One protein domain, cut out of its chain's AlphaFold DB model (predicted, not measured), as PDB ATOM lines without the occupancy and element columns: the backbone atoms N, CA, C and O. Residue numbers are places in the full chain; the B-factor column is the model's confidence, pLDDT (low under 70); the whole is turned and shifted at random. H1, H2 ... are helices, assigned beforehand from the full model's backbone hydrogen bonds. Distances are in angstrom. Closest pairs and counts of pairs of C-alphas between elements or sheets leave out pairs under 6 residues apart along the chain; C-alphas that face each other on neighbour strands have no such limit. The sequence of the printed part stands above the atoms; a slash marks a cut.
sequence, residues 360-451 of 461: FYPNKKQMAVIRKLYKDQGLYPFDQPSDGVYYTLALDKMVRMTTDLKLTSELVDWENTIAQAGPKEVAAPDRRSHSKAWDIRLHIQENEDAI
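Overview. This is residues 360 to 451 of the 461 residues of an uncharacterized protein of Paenarthrobacter nicotinovorans (UniProt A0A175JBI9). The short helix H4 sits in the middle, with H1 and H2 near it and at about a right angle to each other, while H3 and the link after it make an open loop to one side, from which residues 420 to 430 stick out. H5, a single turn, packs on the first part of H1. The printed part has 92 residues with five named helices, H1 to H5 in order, and no named strand; the class is all helix. It is compact, with a radius of gyration of the C-alphas of 14.2 A, and spans 41 by 31 by 20 A.

Along the chain. H1 is residues 364 to 376, 18.6 A long, beginning at C-alpha 364 (-39.193, 14.478, -0.177). H2, residues 386 to 402, is the longest at 24.5 A. H3 is residues 409 to 421, 18.9 A. H4 is residues 438 to 446, 12.3 A, and H5 is residues 448 to 451, ending at C-alpha 451 (-40.643, 3.619, -1.241).

Arrangement. H1 is close to but not clearly touching H2, about perpendicular at 77 degrees; their closest C-alphas, Met 367 and Tyr 390, are 7.9 A apart. H2 and H4 are close but not clearly touching, closest at the C-alphas of Leu 393 and Arg 441, 7.0 A. H3, with residues 411 to 412 alone, only just touches H4, with 3 pairs of C-alphas within 8 A, the closest Val 412 and Trp 438 at 5.7 A; they form a helical hairpin, a shallow tilt of 10 degrees, opposite ways. H1 touches H5 with residues 366 to 370 alone, closest at the C-alphas of Gln 366 and Ile 451, 5.4 A. In H1, H2, H3 and H4 every O i to N i+4 pair is within hydrogen-bond range; H5 is too short for one.

Size, cuts and confidence. The C-alphas of Lys 365 and Pro 423, the two farthest apart, are 42.1 A apart. The printed part has no cut. The link from H3 to H4, 16 residues, is long. The pLDDT is under 70 at residues 409 to 413, 415 to 416 and 418 to 436.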
ATOM      1  N   PHE A 360     -50.914   9.666   3.087       84.50
ATOM      2  CA  PHE A 360     -50.352   8.746   2.096       84.50
ATOM      3  C   PHE A 360     -49.521   9.467   1.027       84.50
ATOM      4  O   PHE A 360     -48.932   8.830   0.158       84.50
ATOM      5  N   TYR A 361     -49.452  10.801   1.070       87.62
ATOM      6  CA  TYR A 361     -48.679  11.577   0.108       87.62
ATOM      7  C   TYR A 361     -47.172  11.386   0.351       87.62
ATOM      8  O   TYR A 361     -46.746  11.450   1.506       87.62
ATOM      9  N   PRO A 362     -46.350  11.150  -0.691       89.06
ATOM     10  CA  PRO A 362     -44.932  10.875  -0.498       89.06
ATOM     11  C   PRO A 362     -44.184  12.110   0.021       89.06
ATOM     12  O   PRO A 362     -44.379  13.220  -0.475       89.06
ATOM     13  N   ASN A 363     -43.288  11.929   0.990       90.19
ATOM     14  CA  ASN A 363     -42.377  12.983   1.440       90.19
ATOM     15  C   ASN A 363     -41.204  13.181   0.455       90.19
ATOM     16  O   ASN A 363     -41.059  12.467  -0.539       90.19
ATOM     17  N   LYS A 364     -40.313  14.145   0.728       90.25
ATOM     18  CA  LYS A 364     -39.193  14.478  -0.177       90.25
ATOM     19  C   LYS A 364     -38.254  13.298  -0.459       90.25
ATOM     20  O   LYS A 364     -37.756  13.191  -1.579       90.25
ATOM     21  N   LYS A 365     -37.998  12.437   0.533       91.88
ATOM     22  CA  LYS A 365     -37.124  11.265   0.380       91.88
ATOM     23  C   LYS A 365     -37.798  10.204  -0.490       91.88
ATOM     24  O   LYS A 365     -37.196   9.725  -1.446       91.88
ATOM     25  N   GLN A 366     -39.071   9.924  -0.225       92.38
ATOM     26  CA  GLN A 366     -39.891   8.982  -0.992       92.38
ATOM     27  C   GLN A 366     -40.051   9.442  -2.450       92.38
ATOM     28  O   GLN A 366     -39.859   8.662  -3.380       92.38
ATOM     29  N   MET A 367     -40.281  10.740  -2.677       93.06
ATOM     30  CA  MET A 367     -40.314  11.337  -4.018       93.06
ATOM     31  C   MET A 367     -39.005  11.138  -4.795       93.06
ATOM     32  O   MET A 367     -39.041  10.967  -6.013       93.06
ATOM     33  N   ALA A 368     -37.844  11.162  -4.129       92.25
ATOM     34  CA  ALA A 368     -36.561  10.926  -4.790       92.25
ATOM     35  C   ALA A 368     -36.431   9.477  -5.287       92.25
ATOM     36  O   ALA A 368     -35.957   9.260  -6.403       92.25
ATOM     37  N   VAL A 369     -36.910   8.507  -4.500       92.44
ATOM     38  CA  VAL A 369     -36.970   7.092  -4.901       92.44
ATOM     39  C   VAL A 369     -37.932   6.904  -6.072       92.44
ATOM     40  O   VAL A 369     -37.549   6.310  -7.076       92.44
ATOM     41  N   ILE A 370     -39.131   7.492  -6.007       91.75
ATOM     42  CA  ILE A 370     -40.116   7.437  -7.101       91.75
ATOM     43  C   ILE A 370     -39.517   7.995  -8.398       91.75
ATOM     44  O   ILE A 370     -39.583   7.350  -9.439       91.75
ATOM     45  N   ARG A 371     -38.863   9.164  -8.354       92.25
ATOM     46  CA  ARG A 371     -38.204   9.743  -9.541       92.25
ATOM     47  C   ARG A 371     -37.114   8.842 -10.108       92.25
ATOM     48  O   ARG A 371     -36.944   8.808 -11.324       92.25
ATOM     49  N   LYS A 372     -36.373   8.138  -9.249       91.94
ATOM     50  CA  LYS A 372     -35.365   7.170  -9.687       91.94
ATOM     51  C   LYS A 372     -36.023   6.003 -10.427       91.94
ATOM     52  O   LYS A 372     -35.611   5.734 -11.544       91.94
ATOM     53  N   LEU A 373     -37.081   5.410  -9.873       90.62
ATOM     54  CA  LEU A 373     -37.826   4.326 -10.528       90.62
ATOM     55  C   LEU A 373     -38.370   4.755 -11.898       90.62
ATOM     56  O   LEU A 373     -38.203   4.048 -12.884       90.62
ATOM     57  N   TYR A 374     -38.929   5.963 -11.993       89.88
ATOM     58  CA  TYR A 374     -39.362   6.524 -13.277       89.88
ATOM     59  C   TYR A 374     -38.206   6.716 -14.261       89.88
ATOM     60  O   TYR A 374     -38.350   6.435 -15.448       89.88
ATOM     61  N   LYS A 375     -37.051   7.194 -13.788       90.81
ATOM     62  CA  LYS A 375     -35.856   7.365 -14.621       90.81
ATOM     63  C   LYS A 375     -35.326   6.025 -15.131       90.81
ATOM     64  O   LYS A 375     -34.943   5.948 -16.294       90.81
ATOM     65  N   ASP A 376     -35.332   5.000 -14.285       89.31
ATOM     66  CA  ASP A 376     -34.866   3.653 -14.623       89.31
ATOM     67  C   ASP A 376     -35.758   3.005 -15.704       89.31
ATOM     68  O   ASP A 376     -35.260   2.245 -16.530       89.31
ATOM     69  N   GLN A 377     -37.039   3.393 -15.773       85.75
ATOM     70  CA  GLN A 377     -37.982   3.000 -16.831       85.75
ATOM     71  C   GLN A 377     -37.983   3.934 -18.060       85.75
ATOM     72  O   GLN A 377     -38.764   3.738 -18.986       85.75
ATOM     73  N   GLY A 378     -37.141   4.973 -18.090       86.06
ATOM     74  CA  GLY A 378     -37.121   5.948 -19.189       86.06
ATOM     75  C   GLY A 378     -38.333   6.893 -19.232       86.06
ATOM     76  O   GLY A 378     -38.576   7.521 -20.257       86.06
ATOM     77  N   LEU A 379     -39.070   7.024 -18.124       83.25
ATOM     78  CA  LEU A 379     -40.315   7.799 -17.998       83.25
ATOM     79  C   LEU A 379     -40.137   9.129 -17.237       83.25
ATOM     80  O   LEU A 379     -41.114   9.763 -16.845       83.25
ATOM     81  N   TYR A 380     -38.892   9.547 -16.975       84.50
ATOM     82  CA  TYR A 380     -38.573  10.826 -16.328       84.50
ATOM     83  C   TYR A 380     -37.863  11.780 -17.306       84.50
ATOM     84  O   TYR A 380     -36.923  11.344 -17.977       84.50
ATOM     85  N   PRO A 381     -38.189  13.091 -17.340       86.56
ATOM     86  CA  PRO A 381     -39.135  13.817 -16.481       86.56
ATOM     87  C   PRO A 381     -40.596  13.422 -16.727       86.56
ATOM     88  O   PRO A 381     -40.927  12.961 -17.812       86.56
ATOM     89  N   PHE A 382     -41.455  13.618 -15.718       86.69
ATOM     90  CA  PHE A 382     -42.887  13.351 -15.860       86.69
ATOM     91  C   PHE A 382     -43.472  14.153 -17.031       86.69
ATOM     92  O   PHE A 382     -43.184  15.339 -17.193       86.69
ATOM     93  N   ASP A 383     -44.356  13.517 -17.787       81.44
ATOM     94  CA  ASP A 383     -45.142  14.107 -18.876       81.44
ATOM     95  C   ASP A 383     -46.363  14.914 -18.381       81.44
ATOM     96  O   ASP A 383     -47.124  15.470 -19.173       81.44
ATOM     97  N   GLN A 384     -46.541  15.001 -17.060       83.19
ATOM     98  CA  GLN A 384     -47.583  15.753 -16.362       83.19
ATOM     99  C   GLN A 384     -47.000  16.486 -15.142       83.19
ATOM    100  O   GLN A 384     -45.918  16.135 -14.660       83.19
ATOM    101  N   PRO A 385     -47.731  17.467 -14.578       87.25
ATOM    102  CA  PRO A 385     -47.381  18.071 -13.297       87.25
ATOM    103  C   PRO A 385     -47.123  17.015 -12.208       87.25
ATOM    104  O   PRO A 385     -47.912  16.085 -12.009       87.25
ATOM    105  N   SER A 386     -45.985  17.141 -11.514       86.94
ATOM    106  CA  SER A 386     -45.505  16.126 -10.562       86.94
ATOM    107  C   SER A 386     -46.458  15.894  -9.389       86.94
ATOM    108  O   SER A 386     -46.538  14.790  -8.864       86.94
ATOM    109  N   ASP A 387     -47.183  16.933  -8.982       84.62
ATOM    110  CA  ASP A 387     -48.228  16.865  -7.962       84.62
ATOM    111  C   ASP A 387     -49.345  15.892  -8.357       84.62
ATOM    112  O   ASP A 387     -49.752  15.074  -7.538       84.62
ATOM    113  N   GLY A 388     -49.774  15.896  -9.622       83.44
ATOM    114  CA  GLY A 388     -50.763  14.948 -10.132       83.44
ATOM    115  C   GLY A 388     -50.276  13.494 -10.129       83.44
ATOM    116  O   GLY A 388     -51.065  12.583  -9.868       83.44
ATOM    117  N   VAL A 389     -48.986  13.266 -10.392       86.31
ATOM    118  CA  VAL A 389     -48.369  11.926 -10.337       86.31
ATOM    119  C   VAL A 389     -48.358  11.413  -8.898       86.31
ATOM    120  O   VAL A 389     -48.896  10.346  -8.608       86.31
ATOM    121  N   TYR A 390     -47.818  12.203  -7.969       89.44
ATOM    122  CA  TYR A 390     -47.753  11.817  -6.559       89.44
ATOM    123  C   TYR A 390     -49.130  11.690  -5.912       89.44
ATOM    124  O   TYR A 390     -49.325  10.811  -5.081       89.44
ATOM    125  N   TYR A 391     -50.091  12.523  -6.315       85.94
ATOM    126  CA  TYR A 391     -51.479  12.414  -5.882       85.94
ATOM    127  C   TYR A 391     -52.079  11.050  -6.246       85.94
ATOM    128  O   TYR A 391     -52.671  10.390  -5.396       85.94
ATOM    129  N   THR A 392     -51.859  10.588  -7.478       84.25
ATOM    130  CA  THR A 392     -52.368   9.291  -7.953       84.25
ATOM    131  C   THR A 392     -51.725   8.120  -7.201       84.25
ATOM    132  O   THR A 392     -52.412   7.178  -6.822       84.25
ATOM    133  N   LEU A 393     -50.419   8.194  -6.920       87.62
ATOM    134  CA  LEU A 393     -49.717   7.181  -6.120       87.62
ATOM    135  C   LEU A 393     -50.153   7.179  -4.645       87.62
ATOM    136  O   LEU A 393     -50.228   6.123  -4.025       87.62
ATOM    137  N   ALA A 394     -50.461   8.348  -4.082       87.31
ATOM    138  CA  ALA A 394     -50.979   8.468  -2.722       87.31
ATOM    139  C   ALA A 394     -52.384   7.859  -2.598       87.31
ATOM    140  O   ALA A 394     -52.656   7.132  -1.644       87.31
ATOM    141  N   LEU A 395     -53.257   8.123  -3.578       86.38
ATOM    142  CA  LEU A 395     -54.559   7.462  -3.683       86.38
ATOM    143  C   LEU A 395     -54.403   5.948  -3.791       86.38
ATOM    144  O   LEU A 395     -55.121   5.214  -3.119       86.38
ATOM    145  N   ASP A 396     -53.439   5.487  -4.589       85.88
ATOM    146  CA  ASP A 396     -53.157   4.064  -4.716       85.88
ATOM    147  C   ASP A 396     -52.799   3.414  -3.386       85.88
ATOM    148  O   ASP A 396     -53.422   2.440  -2.967       85.88
ATOM    149  N   LYS A 397     -51.839   4.012  -2.681       86.06
ATOM    150  CA  LYS A 397     -51.420   3.554  -1.361       86.06
ATOM    151  C   LYS A 397     -52.584   3.535  -0.369       86.06
ATOM    152  O   LYS A 397     -52.706   2.577   0.389       86.06
ATOM    153  N   MET A 398     -53.437   4.560  -0.384       87.62
ATOM    154  CA  MET A 398     -54.620   4.633   0.474       87.62
ATOM    155  C   MET A 398     -55.568   3.455   0.219       87.62
ATOM    156  O   MET A 398     -55.917   2.751   1.161       87.62
ATOM    157  N   VAL A 399     -55.939   3.192  -1.041       86.75
ATOM    158  CA  VAL A 399     -56.850   2.088  -1.396       86.75
ATOM    159  C   VAL A 399     -56.328   0.747  -0.882       86.75
ATOM    160  O   VAL A 399     -57.080   0.003  -0.255       86.75
ATOM    161  N   ARG A 400     -55.031   0.475  -1.062       86.31
ATOM    162  CA  ARG A 400     -54.384  -0.785  -0.655       86.31
ATOM    163  C   ARG A 400     -54.111  -0.907   0.846       86.31
ATOM    164  O   ARG A 400     -53.744  -1.975   1.318       86.31
ATOM    165  N   MET A 401     -54.220   0.189   1.597       84.88
ATOM    166  CA  MET A 401     -54.186   0.160   3.063       84.88
ATOM    167  C   MET A 401     -55.583   0.014   3.669       84.88
ATOM    168  O   MET A 401     -55.712  -0.475   4.788       84.88
ATOM    169  N   THR A 402     -56.615   0.437   2.939       84.19
ATOM    170  CA  THR A 402     -58.017   0.308   3.349       84.19
ATOM    171  C   THR A 402     -58.638  -1.020   2.895       84.19
ATOM    172  O   THR A 402     -59.616  -1.467   3.487       84.19
ATOM    173  N   THR A 403     -58.088  -1.656   1.858       84.44
ATOM    174  CA  THR A 403     -58.620  -2.878   1.233       84.44
ATOM    175  C   THR A 403     -57.495  -3.845   0.857       84.44
ATOM    176  O   THR A 403     -56.349  -3.428   0.707       84.44
ATOM    177  N   ASP A 404     -57.834  -5.113   0.610       80.25
ATOM    178  CA  ASP A 404     -56.895  -6.121   0.086       80.25
ATOM    179  C   ASP A 404     -56.707  -6.046  -1.445       80.25
ATOM    180  O   ASP A 404     -56.044  -6.900  -2.044       80.25
ATOM    181  N   LEU A 405     -57.303  -5.047  -2.108       81.00
ATOM    182  CA  LEU A 405     -57.232  -4.910  -3.558       81.00
ATOM    183  C   LEU A 405     -55.817  -4.533  -3.994       81.00
ATOM    184  O   LEU A 405     -55.147  -3.707  -3.381       81.00
ATOM    185  N   LYS A 406     -55.366  -5.133  -5.093       78.25
ATOM    186  CA  LYS A 406     -54.101  -4.811  -5.753       78.25
ATOM    187  C   LYS A 406     -54.363  -4.518  -7.217       78.25
ATOM    188  O   LYS A 406     -55.292  -5.068  -7.804       78.25
ATOM    189  N   LEU A 407     -53.507  -3.696  -7.811       75.38
ATOM    190  CA  LEU A 407     -53.492  -3.548  -9.259       75.38
ATOM    191  C   LEU A 407     -53.094  -4.866  -9.911       75.38
ATOM    192  O   LEU A 407     -52.114  -5.491  -9.501       75.38
ATOM    193  N   THR A 408     -53.870  -5.267 -10.915       72.44
ATOM    194  CA  THR A 408     -53.661  -6.454 -11.744       72.44
ATOM    195  C   THR A 408     -53.528  -6.038 -13.206       72.44
ATOM    196  O   THR A 408     -53.993  -4.967 -13.601       72.44
ATOM    197  N   SER A 409     -52.922  -6.898 -14.027       67.62
ATOM    198  CA  SER A 409     -52.849  -6.697 -15.481       67.62
ATOM    199  C   SER A 409     -54.237  -6.615 -16.130       67.62
ATOM    200  O   SER A 409     -54.437  -5.830 -17.045       67.62
ATOM    201  N   GLU A 410     -55.227  -7.333 -15.591       65.44
ATOM    202  CA  GLU A 410     -56.617  -7.314 -16.075       65.44
ATOM    203  C   GLU A 410     -57.258  -5.916 -16.004       65.44
ATOM    204  O   GLU A 410     -58.077  -5.560 -16.850       65.44
ATOM    205  N   LEU A 411     -56.865  -5.089 -15.027       68.19
ATOM    206  CA  LEU A 411     -57.332  -3.701 -14.923       68.19
ATOM    207  C   LEU A 411     -56.726  -2.804 -16.000       68.19
ATOM    208  O   LEU A 411     -57.417  -1.949 -16.554       68.19
ATOM    209  N   VAL A 412     -55.444  -3.020 -16.303       67.31
ATOM    210  CA  VAL A 412     -54.748  -2.331 -17.395       67.31
ATOM    211  C   VAL A 412     -55.433  -2.665 -18.724       67.31
ATOM    212  O   VAL A 412     -55.743  -1.774 -19.516       67.31
ATOM    213  N   ASP A 413     -55.728  -3.946 -18.942       69.94
ATOM    214  CA  ASP A 413     -56.345  -4.446 -20.170       69.94
ATOM    215  C   ASP A 413     -57.777  -3.921 -20.361       69.94
ATOM    216  O   ASP A 413     -58.172  -3.572 -21.480       69.94
ATOM    217  N   TRP A 414     -58.545  -3.778 -19.278       75.06
ATOM    218  CA  TRP A 414     -59.881  -3.181 -19.329       75.06
ATOM    219  C   TRP A 414     -59.840  -1.708 -19.769       75.06
ATOM    220  O   TRP A 414     -60.555  -1.319 -20.696       75.06
ATOM    221  N   GLU A 415     -58.954  -0.889 -19.192       67.81
ATOM    222  CA  GLU A 415     -58.820   0.525 -19.580       67.81
ATOM    223  C   GLU A 415     -58.333   0.680 -21.033       67.81
ATOM    224  O   GLU A 415     -58.772   1.570 -21.770       67.81
ATOM    225  N   ASN A 416     -57.444  -0.217 -21.475       69.25
ATOM    226  CA  ASN A 416     -57.014  -0.325 -22.871       69.25
ATOM    227  C   ASN A 416     -58.180  -0.594 -23.818       69.25
ATOM    228  O   ASN A 416     -58.237   0.006 -24.893       69.25
ATOM    229  N   THR A 417     -59.119  -1.438 -23.402       72.00
ATOM    230  CA  THR A 417     -60.296  -1.801 -24.193       72.00
ATOM    231  C   THR A 417     -61.279  -0.631 -24.309       72.00
ATOM    232  O   THR A 417     -61.721  -0.312 -25.412       72.00
ATOM    233  N   ILE A 418     -61.558   0.083 -23.213       68.06
ATOM    234  CA  ILE A 418     -62.458   1.252 -23.221       68.06
ATOM    235  C   ILE A 418     -61.890   2.407 -24.058       68.06
ATOM    236  O   ILE A 418     -62.607   3.004 -24.862       68.06
ATOM    237  N   ALA A 419     -60.590   2.695 -23.946       60.06
ATOM    238  CA  ALA A 419     -59.950   3.759 -24.725       60.06
ATOM    239  C   ALA A 419     -59.993   3.512 -26.246       60.06
ATOM    240  O   ALA A 419     -59.943   4.461 -27.027       60.06
ATOM    241  N   GLN A 420     -60.090   2.249 -26.674       59.38
ATOM    242  CA  GLN A 420     -60.236   1.872 -28.083       59.38
ATOM    243  C   GLN A 420     -61.690   1.955 -28.583       59.38
ATOM    244  O   GLN A 420     -61.899   2.019 -29.795       59.38
ATOM    245  N   ALA A 421     -62.673   1.963 -27.676       58.19
ATOM    246  CA  ALA A 421     -64.105   1.942 -27.985       58.19
ATOM    247  C   ALA A 421     -64.757   3.340 -28.099       58.19
ATOM    248  O   ALA A 421     -65.863   3.449 -28.625       58.19
ATOM    249  N   GLY A 422     -64.095   4.408 -27.636       53.75
ATOM    250  CA  GLY A 422     -64.608   5.782 -27.728       53.75
ATOM    251  C   GLY A 422     -64.643   6.351 -29.161       53.75
ATOM    252  O   GLY A 422     -63.985   5.819 -30.062       53.75
ATOM    253  N   PRO A 423     -65.386   7.453 -29.409       48.78
ATOM    254  CA  PRO A 423     -65.399   8.103 -30.713       48.78
ATOM    255  C   PRO A 423     -63.978   8.498 -31.129       48.78
ATOM    256  O   PRO A 423     -63.243   9.128 -30.370       48.78
ATOM    257  N   LYS A 424     -63.598   8.139 -32.361       44.16
ATOM    258  CA  LYS A 424     -62.344   8.574 -32.986       44.16
ATOM    259  C   LYS A 424     -62.414  10.071 -33.296       44.16
ATOM    260  O   LYS A 424     -62.519  10.460 -34.457       44.16
ATOM    261  N   GLU A 425     -62.324  10.926 -32.285       41.53
ATOM    262  CA  GLU A 425     -61.662  12.201 -32.531       41.53
ATOM    263  C   GLU A 425     -60.246  11.896 -33.018       41.53
ATOM    264  O   GLU A 425     -59.644  10.888 -32.637       41.53
ATOM    265  N   VAL A 426     -59.728  12.734 -33.918       38.94
ATOM    266  CA  VAL A 426     -58.349  12.634 -34.401       38.94
ATOM    267  C   VAL A 426     -57.432  12.924 -33.214       38.94
ATOM    268  O   VAL A 426     -56.976  14.046 -33.010       38.94
ATOM    269  N   ALA A 427     -57.197  11.906 -32.393       38.06
ATOM    270  CA  ALA A 427     -56.192  11.936 -31.364       38.06
ATOM    271  C   ALA A 427     -54.863  12.148 -32.086       38.06
ATOM    272  O   ALA A 427     -54.453  11.333 -32.919       38.06
ATOM    273  N   ALA A 428     -54.194  13.261 -31.780       34.44
ATOM    274  CA  ALA A 428     -52.763  13.340 -32.004       34.44
ATOM    275  C   ALA A 428     -52.156  12.056 -31.412       34.44
ATOM    276  O   ALA A 428     -52.498  11.709 -30.275       34.44
ATOM    277  N   PRO A 429     -51.345  11.310 -32.177       38.59
ATOM    278  CA  PRO A 429     -50.821  10.050 -31.692       38.59
ATOM    279  C   PRO A 429     -50.011  10.349 -30.428       38.59
ATOM    280  O   PRO A 429     -49.187  11.263 -30.431       38.59
ATOM    281  N   ASP A 430     -50.270   9.579 -29.369       45.62
ATOM    282  CA  ASP A 430     -49.417   9.474 -28.176       45.62
ATOM    283  C   ASP A 430     -49.623  10.489 -27.023       45.62
ATOM    284  O   ASP A 430     -48.692  11.133 -26.545       45.62
ATOM    285  N   ARG A 431     -50.854  10.631 -26.503       45.03
ATOM    286  CA  ARG A 431     -51.104  11.362 -25.236       45.03
ATOM    287  C   ARG A 431     -51.906  10.575 -24.199       45.03
ATOM    288  O   ARG A 431     -52.797  11.118 -23.550       45.03
ATOM    289  N   ARG A 432     -51.565   9.310 -23.960       55.47
ATOM    290  CA  ARG A 432     -51.796   8.787 -22.606       55.47
ATOM    291  C   ARG A 432     -50.733   9.383 -21.702       55.47
ATOM    292  O   ARG A 432     -49.563   9.392 -22.052       55.47
ATOM    293  N   SER A 433     -51.154   9.912 -20.557       61.91
ATOM    294  CA  SER A 433     -50.219  10.348 -19.524       61.91
ATOM    295  C   SER A 433     -49.516   9.107 -18.972       61.91
ATOM    296  O   SER A 433     -50.020   8.497 -18.027       61.91
ATOM    297  N   HIS A 434     -48.372   8.727 -19.534       65.00
ATOM    298  CA  HIS A 434     -47.624   7.541 -19.121       65.00
ATOM    299  C   HIS A 434     -47.290   7.592 -17.628       65.00
ATOM    300  O   HIS A 434     -47.322   6.561 -16.966       65.00
ATOM    301  N   SER A 435     -47.107   8.792 -17.055       67.69
ATOM    302  CA  SER A 435     -46.876   8.959 -15.611       67.69
ATOM    303  C   SER A 435     -48.107   8.769 -14.715       67.69
ATOM    304  O   SER A 435     -48.010   8.899 -13.497       67.69
ATOM    305  N   LYS A 436     -49.283   8.510 -15.287       68.94
ATOM    306  CA  LYS A 436     -50.526   8.213 -14.552       68.94
ATOM    307  C   LYS A 436     -51.165   6.892 -14.988       68.94
ATOM    308  O   LYS A 436     -52.178   6.509 -14.409       68.94
ATOM    309  N   ALA A 437     -50.580   6.208 -15.972       71.31
ATOM    310  CA  ALA A 437     -51.066   4.929 -16.473       71.31
ATOM    311  C   ALA A 437     -50.975   3.833 -15.398       71.31
ATOM    312  O   ALA A 437     -50.114   3.877 -14.512       71.31
ATOM    313  N   TRP A 438     -51.840   2.825 -15.482       75.00
ATOM    314  CA  TRP A 438     -51.820   1.704 -14.539       75.00
ATOM    315  C   TRP A 438     -50.515   0.902 -14.585       75.00
ATOM    316  O   TRP A 438     -50.068   0.460 -13.533       75.00
ATOM    317  N   ASP A 439     -49.851   0.800 -15.741       75.00
ATOM    318  CA  ASP A 439     -48.581   0.068 -15.892       75.00
ATOM    319  C   ASP A 439     -47.478   0.587 -14.967       75.00
ATOM    320  O   ASP A 439     -46.833  -0.174 -14.242       75.00
ATOM    321  N   ILE A 440     -47.280   1.910 -14.930       77.81
ATOM    322  CA  ILE A 440     -46.267   2.489 -14.047       77.81
ATOM    323  C   ILE A 440     -46.684   2.371 -12.581       77.81
ATOM    324  O   ILE A 440     -45.836   2.211 -11.709       77.81
ATOM    325  N   ARG A 441     -47.989   2.391 -12.283       81.88
ATOM    326  CA  ARG A 441     -48.494   2.171 -10.922       81.88
ATOM    327  C   ARG A 441     -48.284   0.730 -10.468       81.88
ATOM    328  O   ARG A 441     -47.906   0.535  -9.318       81.88
ATOM    329  N   LEU A 442     -48.456  -0.248 -11.358       81.88
ATOM    330  CA  LEU A 442     -48.148  -1.651 -11.097       81.88
ATOM    331  C   LEU A 442     -46.661  -1.815 -10.768       81.88
ATOM    332  O   LEU A 442     -46.324  -2.377  -9.729       81.88
ATOM    333  N   HIS A 443     -45.775  -1.213 -11.565       83.81
ATOM    334  CA  HIS A 443     -44.338  -1.241 -11.288       83.81
ATOM    335  C   HIS A 443     -43.971  -0.563  -9.954       83.81
ATOM    336  O   HIS A 443     -43.112  -1.039  -9.210       83.81
ATOM    337  N   ILE A 444     -44.634   0.545  -9.610       85.75
ATOM    338  CA  ILE A 444     -44.457   1.212  -8.312       85.75
ATOM    339  C   ILE A 444     -44.966   0.333  -7.159       85.75
ATOM    340  O   ILE A 444     -44.319   0.277  -6.115       85.75
ATOM    341  N   GLN A 445     -46.079  -0.377  -7.349       86.38
ATOM    342  CA  GLN A 445     -46.619  -1.333  -6.381       86.38
ATOM    343  C   GLN A 445     -45.659  -2.513  -6.151       86.38
ATOM    344  O   GLN A 445     -45.500  -2.961  -5.021       86.38
ATOM    345  N   GLU A 446     -44.971  -3.000  -7.184       87.44
ATOM    346  CA  GLU A 446     -43.952  -4.058  -7.051       87.44
ATOM    347  C   GLU A 446     -42.707  -3.604  -6.271       87.44
ATOM    348  O   GLU A 446     -42.015  -4.423  -5.671       87.44
ATOM    349  N   ASN A 447     -42.430  -2.297  -6.252       88.50
ATOM    350  CA  ASN A 447     -41.276  -1.693  -5.577       88.50
ATOM    351  C   ASN A 447     -41.674  -0.948  -4.292       88.50
ATOM    352  O   ASN A 447     -40.968  -0.048  -3.830       88.50
ATOM    353  N   GLU A 448     -42.818  -1.304  -3.714       85.88
ATOM    354  CA  GLU A 448     -43.442  -0.546  -2.638       85.88
ATOM    355  C   GLU A 448     -42.574  -0.448  -1.374       85.88
ATOM    356  O   GLU A 448     -42.424   0.642  -0.818       85.88
ATOM    357  N   ASP A 449     -41.946  -1.547  -0.955       85.56
ATOM    358  CA  ASP A 449     -41.088  -1.592   0.237       85.56
ATOM    359  C   ASP A 449     -39.879  -0.648   0.117       85.56
ATOM    360  O   ASP A 449     -39.395  -0.080   1.102       85.56
ATOM    361  N   ALA A 450     -39.410  -0.408  -1.110       85.81
ATOM    362  CA  ALA A 450     -38.324   0.531  -1.372       85.81
ATOM    363  C   ALA A 450     -38.763   1.995  -1.184       85.81
ATOM    364  O   ALA A 450     -37.927   2.862  -0.929       85.81
ATOM    365  N   ILE A 451     -40.064   2.274  -1.310       86.31
ATOM    366  CA  ILE A 451     -40.643   3.619  -1.241       86.31
ATOM    367  C   ILE A 451     -41.173   3.905   0.167       86.31
ATOM    368  O   ILE A 451     -40.887   4.965   0.713       86.31
TER     369      ILE A 451